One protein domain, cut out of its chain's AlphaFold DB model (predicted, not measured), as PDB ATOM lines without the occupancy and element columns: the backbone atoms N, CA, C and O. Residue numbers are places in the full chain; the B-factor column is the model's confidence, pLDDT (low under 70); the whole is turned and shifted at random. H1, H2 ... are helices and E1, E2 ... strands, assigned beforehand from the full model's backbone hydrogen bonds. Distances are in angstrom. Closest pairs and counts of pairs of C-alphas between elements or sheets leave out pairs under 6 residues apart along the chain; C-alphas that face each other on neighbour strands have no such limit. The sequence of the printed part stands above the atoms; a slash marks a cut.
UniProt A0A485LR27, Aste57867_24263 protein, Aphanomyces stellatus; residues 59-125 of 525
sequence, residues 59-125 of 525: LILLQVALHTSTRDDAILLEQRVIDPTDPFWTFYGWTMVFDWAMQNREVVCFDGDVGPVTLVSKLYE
ATOM      1  N   LEU A  59     -13.122  30.981   3.077       87.62
ATOM      2  CA  LEU A  59     -12.162  30.220   2.285       87.62
ATOM      3  C   LEU A  59     -11.673  28.999   3.049       87.62
ATOM      4  O   LEU A  59     -11.139  29.120   4.155       87.62
ATOM      5  N   ILE A  60     -11.791  27.832   2.422       89.06
ATOM      6  CA  ILE A  60     -11.298  26.580   2.981       89.06
ATOM      7  C   ILE A  60     -10.301  25.896   2.038       89.06
ATOM      8  O   ILE A  60     -10.391  25.968   0.810       89.06
ATOM      9  N   LEU A  61      -9.329  25.227   2.645       89.25
ATOM     10  CA  LEU A  61      -8.473  24.236   2.023       89.25
ATOM     11  C   LEU A  61      -9.097  22.865   2.281       89.25
ATOM     12  O   LEU A  61      -9.399  22.520   3.424       89.25
ATOM     13  N   LEU A  62      -9.277  22.090   1.218       87.31
ATOM     14  CA  LEU A  62      -9.861  20.758   1.283       87.31
ATOM     15  C   LEU A  62      -8.822  19.718   0.883       87.31
ATOM     16  O   LEU A  62      -8.182  19.835  -0.165       87.31
ATOM     17  N   GLN A  63      -8.680  18.683   1.701       85.81
ATOM     18  CA  GLN A  63      -7.832  17.536   1.423       85.81
ATOM     19  C   GLN A  63      -8.643  16.250   1.555       85.81
ATOM     20  O   GLN A  63      -9.397  16.066   2.502       85.81
ATOM     21  N   VAL A  64      -8.462  15.331   0.610       84.62
ATOM     22  CA  VAL A  64      -9.050  13.990   0.691       84.62
ATOM     23  C   VAL A  64      -8.018  13.054   1.308       84.62
ATOM     24  O   VAL A  64      -6.938  12.858   0.747       84.62
ATOM     25  N   ALA A  65      -8.341  12.486   2.466       83.50
ATOM     26  CA  ALA A  65      -7.550  11.462   3.131       83.50
ATOM     27  C   ALA A  65      -8.197  10.087   2.932       83.50
ATOM     28  O   ALA A  65      -9.417   9.949   2.967       83.50
ATOM     29  N   LEU A  66      -7.375   9.057   2.729       82.62
ATOM     30  CA  LEU A  66      -7.826   7.672   2.597       82.62
ATOM     31  C   LEU A  66      -7.328   6.873   3.794       82.62
ATOM     32  O   LEU A  66      -6.152   6.973   4.161       82.62
ATOM     33  N   HIS A  67      -8.201   6.064   4.389       79.69
ATOM     34  CA  HIS A  67      -7.786   5.157   5.448       79.69
ATOM     35  C   HIS A  67      -6.922   4.028   4.857       79.69
ATOM     36  O   HIS A  67      -7.257   3.424   3.839       79.69
ATOM     37  N   THR A  68      -5.768   3.746   5.466       71.75
ATOM     38  CA  THR A  68      -4.794   2.780   4.923       71.75
ATOM     39  C   THR A  68      -5.276   1.330   4.985       71.75
ATOM     40  O   THR A  68      -4.787   0.502   4.218       71.75
ATOM     41  N   SER A  69      -6.227   1.016   5.868       71.88
ATOM     42  CA  SER A  69      -6.793  -0.329   6.049       71.88
ATOM     43  C   SER A  69      -8.113  -0.557   5.294       71.88
ATOM     44  O   SER A  69      -8.377  -1.690   4.898       71.88
ATOM     45  N   THR A  70      -8.904   0.489   5.031       66.50
ATOM     46  CA  THR A  70     -10.145   0.440   4.237       66.50
ATOM     47  C   THR A  70     -10.089   1.496   3.133       66.50
ATOM     48  O   THR A  70     -10.363   2.673   3.340       66.50
ATOM     49  N   ARG A  71      -9.709   1.073   1.922       61.53
ATOM     50  CA  ARG A  71      -9.505   1.966   0.765       61.53
ATOM     51  C   ARG A  71     -10.789   2.647   0.261       61.53
ATOM     52  O   ARG A  71     -10.691   3.531  -0.585       61.53
ATOM     53  N   ASP A  72     -11.943   2.233   0.782       66.06
ATOM     54  CA  ASP A  72     -13.271   2.698   0.379       66.06
ATOM     55  C   ASP A  72     -13.810   3.843   1.263       66.06
ATOM     56  O   ASP A  72     -14.765   4.508   0.869       66.06
ATOM     57  N   ASP A  73     -13.166   4.142   2.401       76.50
ATOM     58  CA  ASP A  73     -13.563   5.242   3.291       76.50
ATOM     59  C   ASP A  73     -12.687   6.482   3.042       76.50
ATOM     60  O   ASP A  73     -11.616   6.662   3.636       76.50
ATOM     61  N   ALA A  74     -13.137   7.344   2.127       78.44
ATOM     62  CA  ALA A  74     -12.537   8.656   1.906       78.44
ATOM     63  C   ALA A  74     -13.053   9.663   2.943       78.44
ATOM     64  O   ALA A  74     -14.257   9.882   3.073       78.44
ATOM     65  N   ILE A  75     -12.131  10.303   3.659       84.75
ATOM     66  CA  ILE A  75     -12.421  11.347   4.641       84.75
ATOM     67  C   ILE A  75     -12.051  12.694   4.026       84.75
ATOM     68  O   ILE A  75     -10.937  12.881   3.529       84.75
ATOM     69  N   LEU A  76     -12.986  13.638   4.070       83.69
ATOM     70  CA  LEU A  76     -12.750  15.025   3.685       83.69
ATOM     71  C   LEU A  76     -12.213  15.781   4.902       83.69
ATOM     72  O   LEU A  76     -12.865  15.851   5.941       83.69
ATOM     73  N   LEU A  77     -11.000  16.303   4.773       87.44
ATOM     74  CA  LEU A  77     -10.366  17.177   5.748       87.44
ATOM     75  C   LEU A  77     -10.529  18.617   5.275       87.44
ATOM     76  O   LEU A  77     -10.141  18.956   4.156       87.44
ATOM     77  N   GLU A  78     -11.089  19.453   6.139       87.56
ATOM     78  CA  GLU A  78     -11.331  20.868   5.878       87.56
ATOM     79  C   GLU A  78     -10.502  21.713   6.841       87.56
ATOM     80  O   GLU A  78     -10.556  21.514   8.053       87.56
ATOM     81  N   GLN A  79      -9.758  22.673   6.299       88.44
ATOM     82  CA  GLN A  79      -8.994  23.646   7.072       88.44
ATOM     83  C   GLN A  79      -9.348  25.051   6.589       88.44
ATOM     84  O   GLN A  79      -9.211  25.360   5.407       88.44
ATOM     85  N   ARG A  80      -9.790  25.934   7.489       88.94
ATOM     86  CA  ARG A  80     -10.068  27.336   7.132       88.94
ATOM     87  C   ARG A  80      -8.772  28.042   6.777       88.94
ATOM     88  O   ARG A  80      -7.800  27.921   7.507       88.94
ATOM     89  N   VAL A  81      -8.747  28.787   5.674       88.00
ATOM     90  CA  VAL A  81      -7.544  29.505   5.222       88.00
ATOM     91  C   VAL A  81      -7.169  30.596   6.224       88.00
ATOM     92  O   VAL A  81      -6.007  30.705   6.590       88.00
ATOM     93  N   ILE A  82      -8.150  31.353   6.719       87.94
ATOM     94  CA  ILE A  82      -7.964  32.320   7.807       87.94
ATOM     95  C   ILE A  82      -8.708  31.797   9.034       87.94
ATOM     96  O   ILE A  82      -9.941  31.806   9.063       87.94
ATOM     97  N   ASP A  83      -7.965  31.326  10.035       84.50
ATOM     98  CA  ASP A  83      -8.531  30.786  11.269       84.50
ATOM     99  C   ASP A  83      -8.195  31.704  12.456       84.50
ATOM    100  O   ASP A  83      -7.045  31.746  12.895       84.50
ATOM    101  N   PRO A  84      -9.173  32.432  13.028       78.12
ATOM    102  CA  PRO A  84      -8.918  33.313  14.164       78.12
ATOM    103  C   PRO A  84      -8.448  32.566  15.422       78.12
ATOM    104  O   PRO A  84      -7.952  33.207  16.348       78.12
ATOM    105  N   THR A  85      -8.609  31.241  15.477       83.06
ATOM    106  CA  THR A  85      -8.147  30.403  16.589       83.06
ATOM    107  C   THR A  85      -6.705  29.918  16.421       83.06
ATOM    108  O   THR A  85      -6.065  29.606  17.425       83.06
ATOM    109  N   ASP A  86      -6.166  29.931  15.194       84.31
ATOM    110  CA  ASP A  86      -4.786  29.547  14.884       84.31
ATOM    111  C   ASP A  86      -4.028  30.706  14.195       84.31
ATOM    112  O   ASP A  86      -4.071  30.869  12.964       84.31
ATOM    113  N   PRO A  87      -3.302  31.535  14.970       81.06
ATOM    114  CA  PRO A  87      -2.533  32.647  14.419       81.06
ATOM    115  C   PRO A  87      -1.325  32.187  13.586       81.06
ATOM    116  O   PRO A  87      -0.860  32.950  12.738       81.06
ATOM    117  N   PHE A  88      -0.818  30.967  13.797       85.44
ATOM    118  CA  PHE A  88       0.344  30.445  13.075       85.44
ATOM    119  C   PHE A  88      -0.059  29.981  11.677       85.44
ATOM    120  O   PHE A  88       0.586  30.345  10.693       85.44
ATOM    121  N   TRP A  89      -1.172  29.253  11.565       86.06
ATOM    122  CA  TRP A  89      -1.745  28.880  10.273       86.06
ATOM    123  C   TRP A  89      -2.228  30.102   9.486       86.06
ATOM    124  O   TRP A  89      -1.998  30.198   8.280       86.06
ATOM    125  N   THR A  90      -2.820  31.084  10.174       86.50
ATOM    126  CA  THR A  90      -3.304  32.325   9.551       86.50
ATOM    127  C   THR A  90      -2.208  33.081   8.793       86.50
ATOM    128  O   THR A  90      -2.503  33.716   7.779       86.50
ATOM    129  N   PHE A  91      -0.938  32.977   9.206       85.88
ATOM    130  CA  PHE A  91       0.190  33.505   8.432       85.88
ATOM    131  C   PHE A  91       0.237  32.903   7.018       85.88
ATOM    132  O   PHE A  91       0.232  33.635   6.026       85.88
ATOM    133  N   TYR A  92       0.214  31.571   6.913       86.75
ATOM    134  CA  TYR A  92       0.179  30.871   5.627       86.75
ATOM    135  C   TYR A  92      -1.126  31.135   4.877       86.75
ATOM    136  O   TYR A  92      -1.112  31.307   3.657       86.75
ATOM    137  N   GLY A  93      -2.236  31.276   5.597       88.50
ATOM    138  CA  GLY A  93      -3.506  31.729   5.045       88.50
ATOM    139  C   GLY A  93      -3.383  33.025   4.248       88.50
ATOM    140  O   GLY A  93      -3.770  33.082   3.081       88.50
ATOM    141  N   TRP A  94      -2.758  34.051   4.832       86.00
ATOM    142  CA  TRP A  94      -2.514  35.322   4.148       86.00
ATOM    143  C   TRP A  94      -1.587  35.192   2.940       86.00
ATOM    144  O   TRP A  94      -1.806  35.883   1.948       86.00
ATOM    145  N   THR A  95      -0.607  34.282   2.971       86.25
ATOM    146  CA  THR A  95       0.213  34.003   1.778       86.25
ATOM    147  C   THR A  95      -0.616  33.390   0.645       86.25
ATOM    148  O   THR A  95      -0.473  33.801  -0.500       86.25
ATOM    149  N   MET A  96      -1.566  32.497   0.950       86.56
ATOM    150  CA  MET A  96      -2.466  31.921  -0.060       86.56
ATOM    151  C   MET A  96      -3.464  32.948  -0.606       86.56
ATOM    152  O   MET A  96      -3.782  32.930  -1.793       86.56
ATOM    153  N   VAL A  97      -3.950  33.861   0.239       85.69
ATOM    154  CA  VAL A  97      -4.815  34.977  -0.182       85.69
ATOM    155  C   VAL A  97      -4.043  35.952  -1.068       85.69
ATOM    156  O   VAL A  97      -4.582  36.437  -2.062       85.69
ATOM    157  N   PHE A  98      -2.774  36.209  -0.748       81.94
ATOM    158  CA  PHE A  98      -1.882  36.983  -1.603       81.94
ATOM    159  C   PHE A  98      -1.671  36.291  -2.954       81.94
ATOM    160  O   PHE A  98      -1.875  36.924  -3.984       81.94
ATOM    161  N   ASP A  99      -1.368  34.991  -2.974       79.56
ATOM    162  CA  ASP A  99      -1.244  34.209  -4.213       79.56
ATOM    163  C   ASP A  99      -2.524  34.251  -5.059       79.56
ATOM    164  O   ASP A  99      -2.452  34.333  -6.284       79.56
ATOM    165  N   TRP A 100      -3.697  34.217  -4.421       79.75
ATOM    166  CA  TRP A 100      -4.980  34.378  -5.103       79.75
ATOM    167  C   TRP A 100      -5.141  35.779  -5.698       79.75
ATOM    168  O   TRP A 100      -5.489  35.911  -6.872       79.75
ATOM    169  N   ALA A 101      -4.825  36.832  -4.939       75.50
ATOM    170  CA  ALA A 101      -4.825  38.202  -5.450       75.50
ATOM    171  C   ALA A 101      -3.832  38.387  -6.614       75.50
ATOM    172  O   ALA A 101      -4.077  39.190  -7.514       75.50
ATOM    173  N   MET A 102      -2.742  37.615  -6.615       70.62
ATOM    174  CA  MET A 102      -1.735  37.571  -7.676       70.62
ATOM    175  C   MET A 102      -2.088  36.602  -8.822       70.62
ATOM    176  O   MET A 102      -1.306  36.477  -9.758       70.62
ATOM    177  N   GLN A 103      -3.251  35.936  -8.776       65.56
ATOM    178  CA  GLN A 103      -3.722  34.938  -9.753       65.56
ATOM    179  C   GLN A 103      -2.846  33.677  -9.885       65.56
ATOM    180  O   GLN A 103      -3.009  32.898 -10.820       65.56
ATOM    181  N   ASN A 104      -1.958  33.422  -8.924       66.50
ATOM    182  CA  ASN A 104      -1.186  32.176  -8.844       66.50
ATOM    183  C   ASN A 104      -2.018  31.016  -8.264       66.50
ATOM    184  O   ASN A 104      -1.643  29.843  -8.360       66.50
ATOM    185  N   ARG A 105      -3.158  31.352  -7.655       78.69
ATOM    186  CA  ARG A 105      -4.202  30.439  -7.189       78.69
ATOM    187  C   ARG A 105      -5.559  30.946  -7.638       78.69
ATOM    188  O   ARG A 105      -5.770  32.144  -7.813       78.69
ATOM    189  N   GLU A 106      -6.497  30.026  -7.747       81.88
ATOM    190  CA  GLU A 106      -7.892  30.314  -8.021       81.88
ATOM    191  C   GLU A 106      -8.727  30.019  -6.783       81.88
ATOM    192  O   GLU A 106      -8.428  29.114  -6.001       81.88
ATOM    193  N   VAL A 107      -9.793  30.790  -6.619       83.44
ATOM    194  CA  VAL A 107     -10.816  30.541  -5.611       83.44
ATOM    195  C   VAL A 107     -12.100  30.221  -6.344       83.44
ATOM    196  O   VAL A 107     -12.552  31.005  -7.179       83.44
ATOM    197  N   VAL A 108     -12.684  29.069  -6.032       80.81
ATOM    198  CA  VAL A 108     -13.905  28.590  -6.676       80.81
ATOM    199  C   VAL A 108     -14.940  28.286  -5.607       80.81
ATOM    200  O   VAL A 108     -14.661  27.568  -4.651       80.81
ATOM    201  N   CYS A 109     -16.141  28.832  -5.778       82.38
ATOM    202  CA  CYS A 109     -17.296  28.475  -4.969       82.38
ATOM    203  C   CYS A 109     -18.109  27.405  -5.702       82.38
ATOM    204  O   CYS A 109     -18.558  27.627  -6.828       82.38
ATOM    205  N   PHE A 110     -18.272  26.250  -5.069       80.75
ATOM    206  CA  PHE A 110     -19.110  25.157  -5.540       80.75
ATOM    207  C   PHE A 110     -20.430  25.198  -4.784       80.75
ATOM    208  O   PHE A 110     -20.440  25.042  -3.567       80.75
ATOM    209  N   ASP A 111     -21.529  25.410  -5.498       84.12
ATOM    210  CA  ASP A 111     -22.867  25.380  -4.910       84.12
ATOM    211  C   ASP A 111     -23.380  23.935  -4.913       84.12
ATOM    212  O   ASP A 111     -23.579  23.345  -5.979       84.12
ATOM    213  N   GLY A 112     -23.487  23.335  -3.728       78.81
ATOM    214  CA  GLY A 112     -23.934  21.957  -3.543       78.81
ATOM    215  C   GLY A 112     -25.276  21.875  -2.819       78.81
ATOM    216  O   GLY A 112     -25.743  22.843  -2.228       78.81
ATOM    217  N   ASP A 113     -25.867  20.679  -2.791       82.88
ATOM    218  CA  ASP A 113     -27.202  20.438  -2.216       82.88
ATOM    219  C   ASP A 113     -27.321  20.803  -0.722       82.88
ATOM    220  O   ASP A 113     -28.409  21.114  -0.236       82.88
ATOM    221  N   VAL A 114     -26.207  20.754   0.018       80.06
ATOM    222  CA  VAL A 114     -26.132  21.063   1.461       80.06
ATOM    223  C   VAL A 114     -25.687  22.513   1.714       80.06
ATOM    224  O   VAL A 114     -25.939  23.056   2.791       80.06
ATOM    225  N   GLY A 115     -25.065  23.162   0.727       79.75
ATOM    226  CA  GLY A 115     -24.610  24.546   0.809       79.75
ATOM    227  C   GLY A 115     -23.402  24.850  -0.086       79.75
ATOM    228  O   GLY A 115     -22.795  23.938  -0.655       79.75
ATOM    229  N   PRO A 116     -23.037  26.139  -0.201       82.19
ATOM    230  CA  PRO A 116     -21.891  26.571  -0.983       82.19
ATOM    231  C   PRO A 116     -20.569  26.297  -0.257       82.19
ATOM    232  O   PRO A 116     -20.422  26.583   0.932       82.19
ATOM    233  N   VAL A 117     -19.576  25.813  -0.999       82.75
ATOM    234  CA  VAL A 117     -18.224  25.525  -0.508       82.75
ATOM    235  C   VAL A 117     -17.212  26.333  -1.315       82.75
ATOM    236  O   VAL A 117     -17.080  26.144  -2.522       82.75
ATOM    237  N   THR A 118     -16.487  27.244  -0.659       86.50
ATOM    238  CA  THR A 118     -15.493  28.116  -1.312       86.50
ATOM    239  C   THR A 118     -14.079  27.587  -1.093       86.50
ATOM    240  O   THR A 118     -13.538  27.664   0.009       86.50
ATOM    241  N   LEU A 119     -13.478  27.056  -2.155       86.00
ATOM    242  CA  LEU A 119     -12.195  26.358  -2.137       86.00
ATOM    243  C   LEU A 119     -11.080  27.206  -2.737       86.00
ATOM    244  O   LEU A 119     -11.266  27.815  -3.791       86.00
ATOM    245  N   VAL A 120      -9.903  27.178  -2.109       87.06
ATOM    246  CA  VAL A 120      -8.659  27.685  -2.707       87.06
ATOM    247  C   VAL A 120      -7.926  26.562  -3.447       87.06
ATOM    248  O   VAL A 120      -7.759  25.456  -2.929       87.06
ATOM    249  N   SER A 121      -7.479  26.831  -4.674       83.62
ATOM    250  CA  SER A 121      -6.729  25.871  -5.480       83.62
ATOM    251  C   SER A 121      -5.308  25.666  -4.949       83.62
ATOM    252  O   SER A 121      -4.751  26.479  -4.200       83.62
ATOM    253  N   LYS A 122      -4.657  24.596  -5.421       81.69
ATOM    254  CA  LYS A 122      -3.194  24.491  -5.334       81.69
ATOM    255  C   LYS A 122      -2.527  25.639  -6.104       81.69
ATOM    256  O   LYS A 122      -3.138  26.215  -7.005       81.69
ATOM    257  N   LEU A 123      -1.272  25.924  -5.765       73.06
ATOM    258  CA  LEU A 123      -0.426  26.827  -6.544       73.06
ATOM    259  C   LEU A 123      -0.244  26.242  -7.950       73.06
ATOM    260  O   LEU A 123       0.147  25.078  -8.085       73.06
ATOM    261  N   TYR A 124      -0.551  27.024  -8.981       62.94
ATOM    262  CA  TYR A 124      -0.275  26.626 -10.355       62.94
ATOM    263  C   TYR A 124       1.172  26.979 -10.708       62.94
ATOM    264  O   TYR A 124       1.590  28.127 -10.569       62.94
ATOM    265  N   GLU A 125       1.948  26.000 -11.173       59.38
ATOM    266  CA  GLU A 125       3.246  26.288 -11.786       59.38
ATOM    267  C   GLU A 125       3.020  27.027 -13.107       59.38
ATOM    268  O   GLU A 125       2.153  26.650 -13.901       59.38
TER     269      GLU A 125
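AT A GLANCE: This is residues 59 to 125 of the 525 residues of the protein "Aste57867_24263 protein" of Aphanomyces stellatus (UniProt A0A485LR27). Two strand hairpins, a long one of E1 and E2 and a shorter one of E3 and E4, join side by side only near their open ends and splay apart from there as a V, and the helix H1 crosses over the place where they join. The model is loosely built: the turn of the long hairpin, residues 67 to 73, reaches far from H1, and residues 111 to 116 at the turn of the shorter hairpin stand free. The printed part has 67 residues with one named helix and four named strands, in the order E1, E2, H1, E3, E4. The strands form one mixed, strongly twisted sheet in the order E2, E1, E4, E3, and the class is mixed, helices and strands. The whole is loose, with a radius of gyration of the C-alphas of 13.8 A and spans of 39 by 28 by 28 A.

HOW THE PARTS SIT: E1, residues 59 to 66, and E2, residues 74 to 80, form an antiparallel hairpin, with 155 degrees between their directions; N 61 and O 79, 2.8 A apart, and N 65 and O 75, 2.8 A apart, are within hydrogen-bond range. E3, residues 107 to 112, and E4, residues 115 to 120, form a second antiparallel hairpin at 159 degrees, with N 110 and O 117 2.8 A apart, within hydrogen-bond range. E1 and E4 are parallel neighbours, with N 60 and O 118 3.0 A apart, within hydrogen-bond range. The pairing is staggered: E1 pairs with E4 over residues 59 to 60 and with E2 over residues 60 to 66. E2 and E3 are the edge strands. H1, residues 87 to 101, is on the sheet at a height over the sheet of 10.1 A, and H1 and the sheet form two layers, a helix on one face of a sheet. It runs across the strands, at 69 degrees to E1 on the local plane, and is only just over E2, E1 and E3, with 3 of its C-alphas falling on each. The closest C-alphas of H1 and E3 are those of Trp 100 and Val 107, 7.0 A apart. H1 is near E1 and E2, with 5 pairs of C-alphas within 10 A for each. E2, H1 and E3 form a split strand-helix-strand unit, two strands of one sheet that are not neighbours, with a helix between them along the chain and E1 and E4 between them in the sheet, and its crossover is right-handed. In H1, 9 of 11 O i to N i+4 pairs are within hydrogen-bond range.

IN THESE COORDINATES: E1 begins at C-alpha 59 (-12.162, 30.220, 2.285) and is 23.0 A long. E2 is 19.6 A long, and H1, from C-alpha 87 (-2.533, 32.647, 14.419), is 20.8 A long. E3 is 15.8 A long, and E4, 16.6 A long, ends at C-alpha 120 (-8.659, 27.685, -2.707).

THE WHOLE: The two C-alphas farthest apart are those of Ser 69 and Met 102, 40.6 A. The printed part has no cut and no long link. The mean pLDDT of the printed part is 81.1, and residues 70 to 72, 103 to 104 and 124 to 125 are under 70.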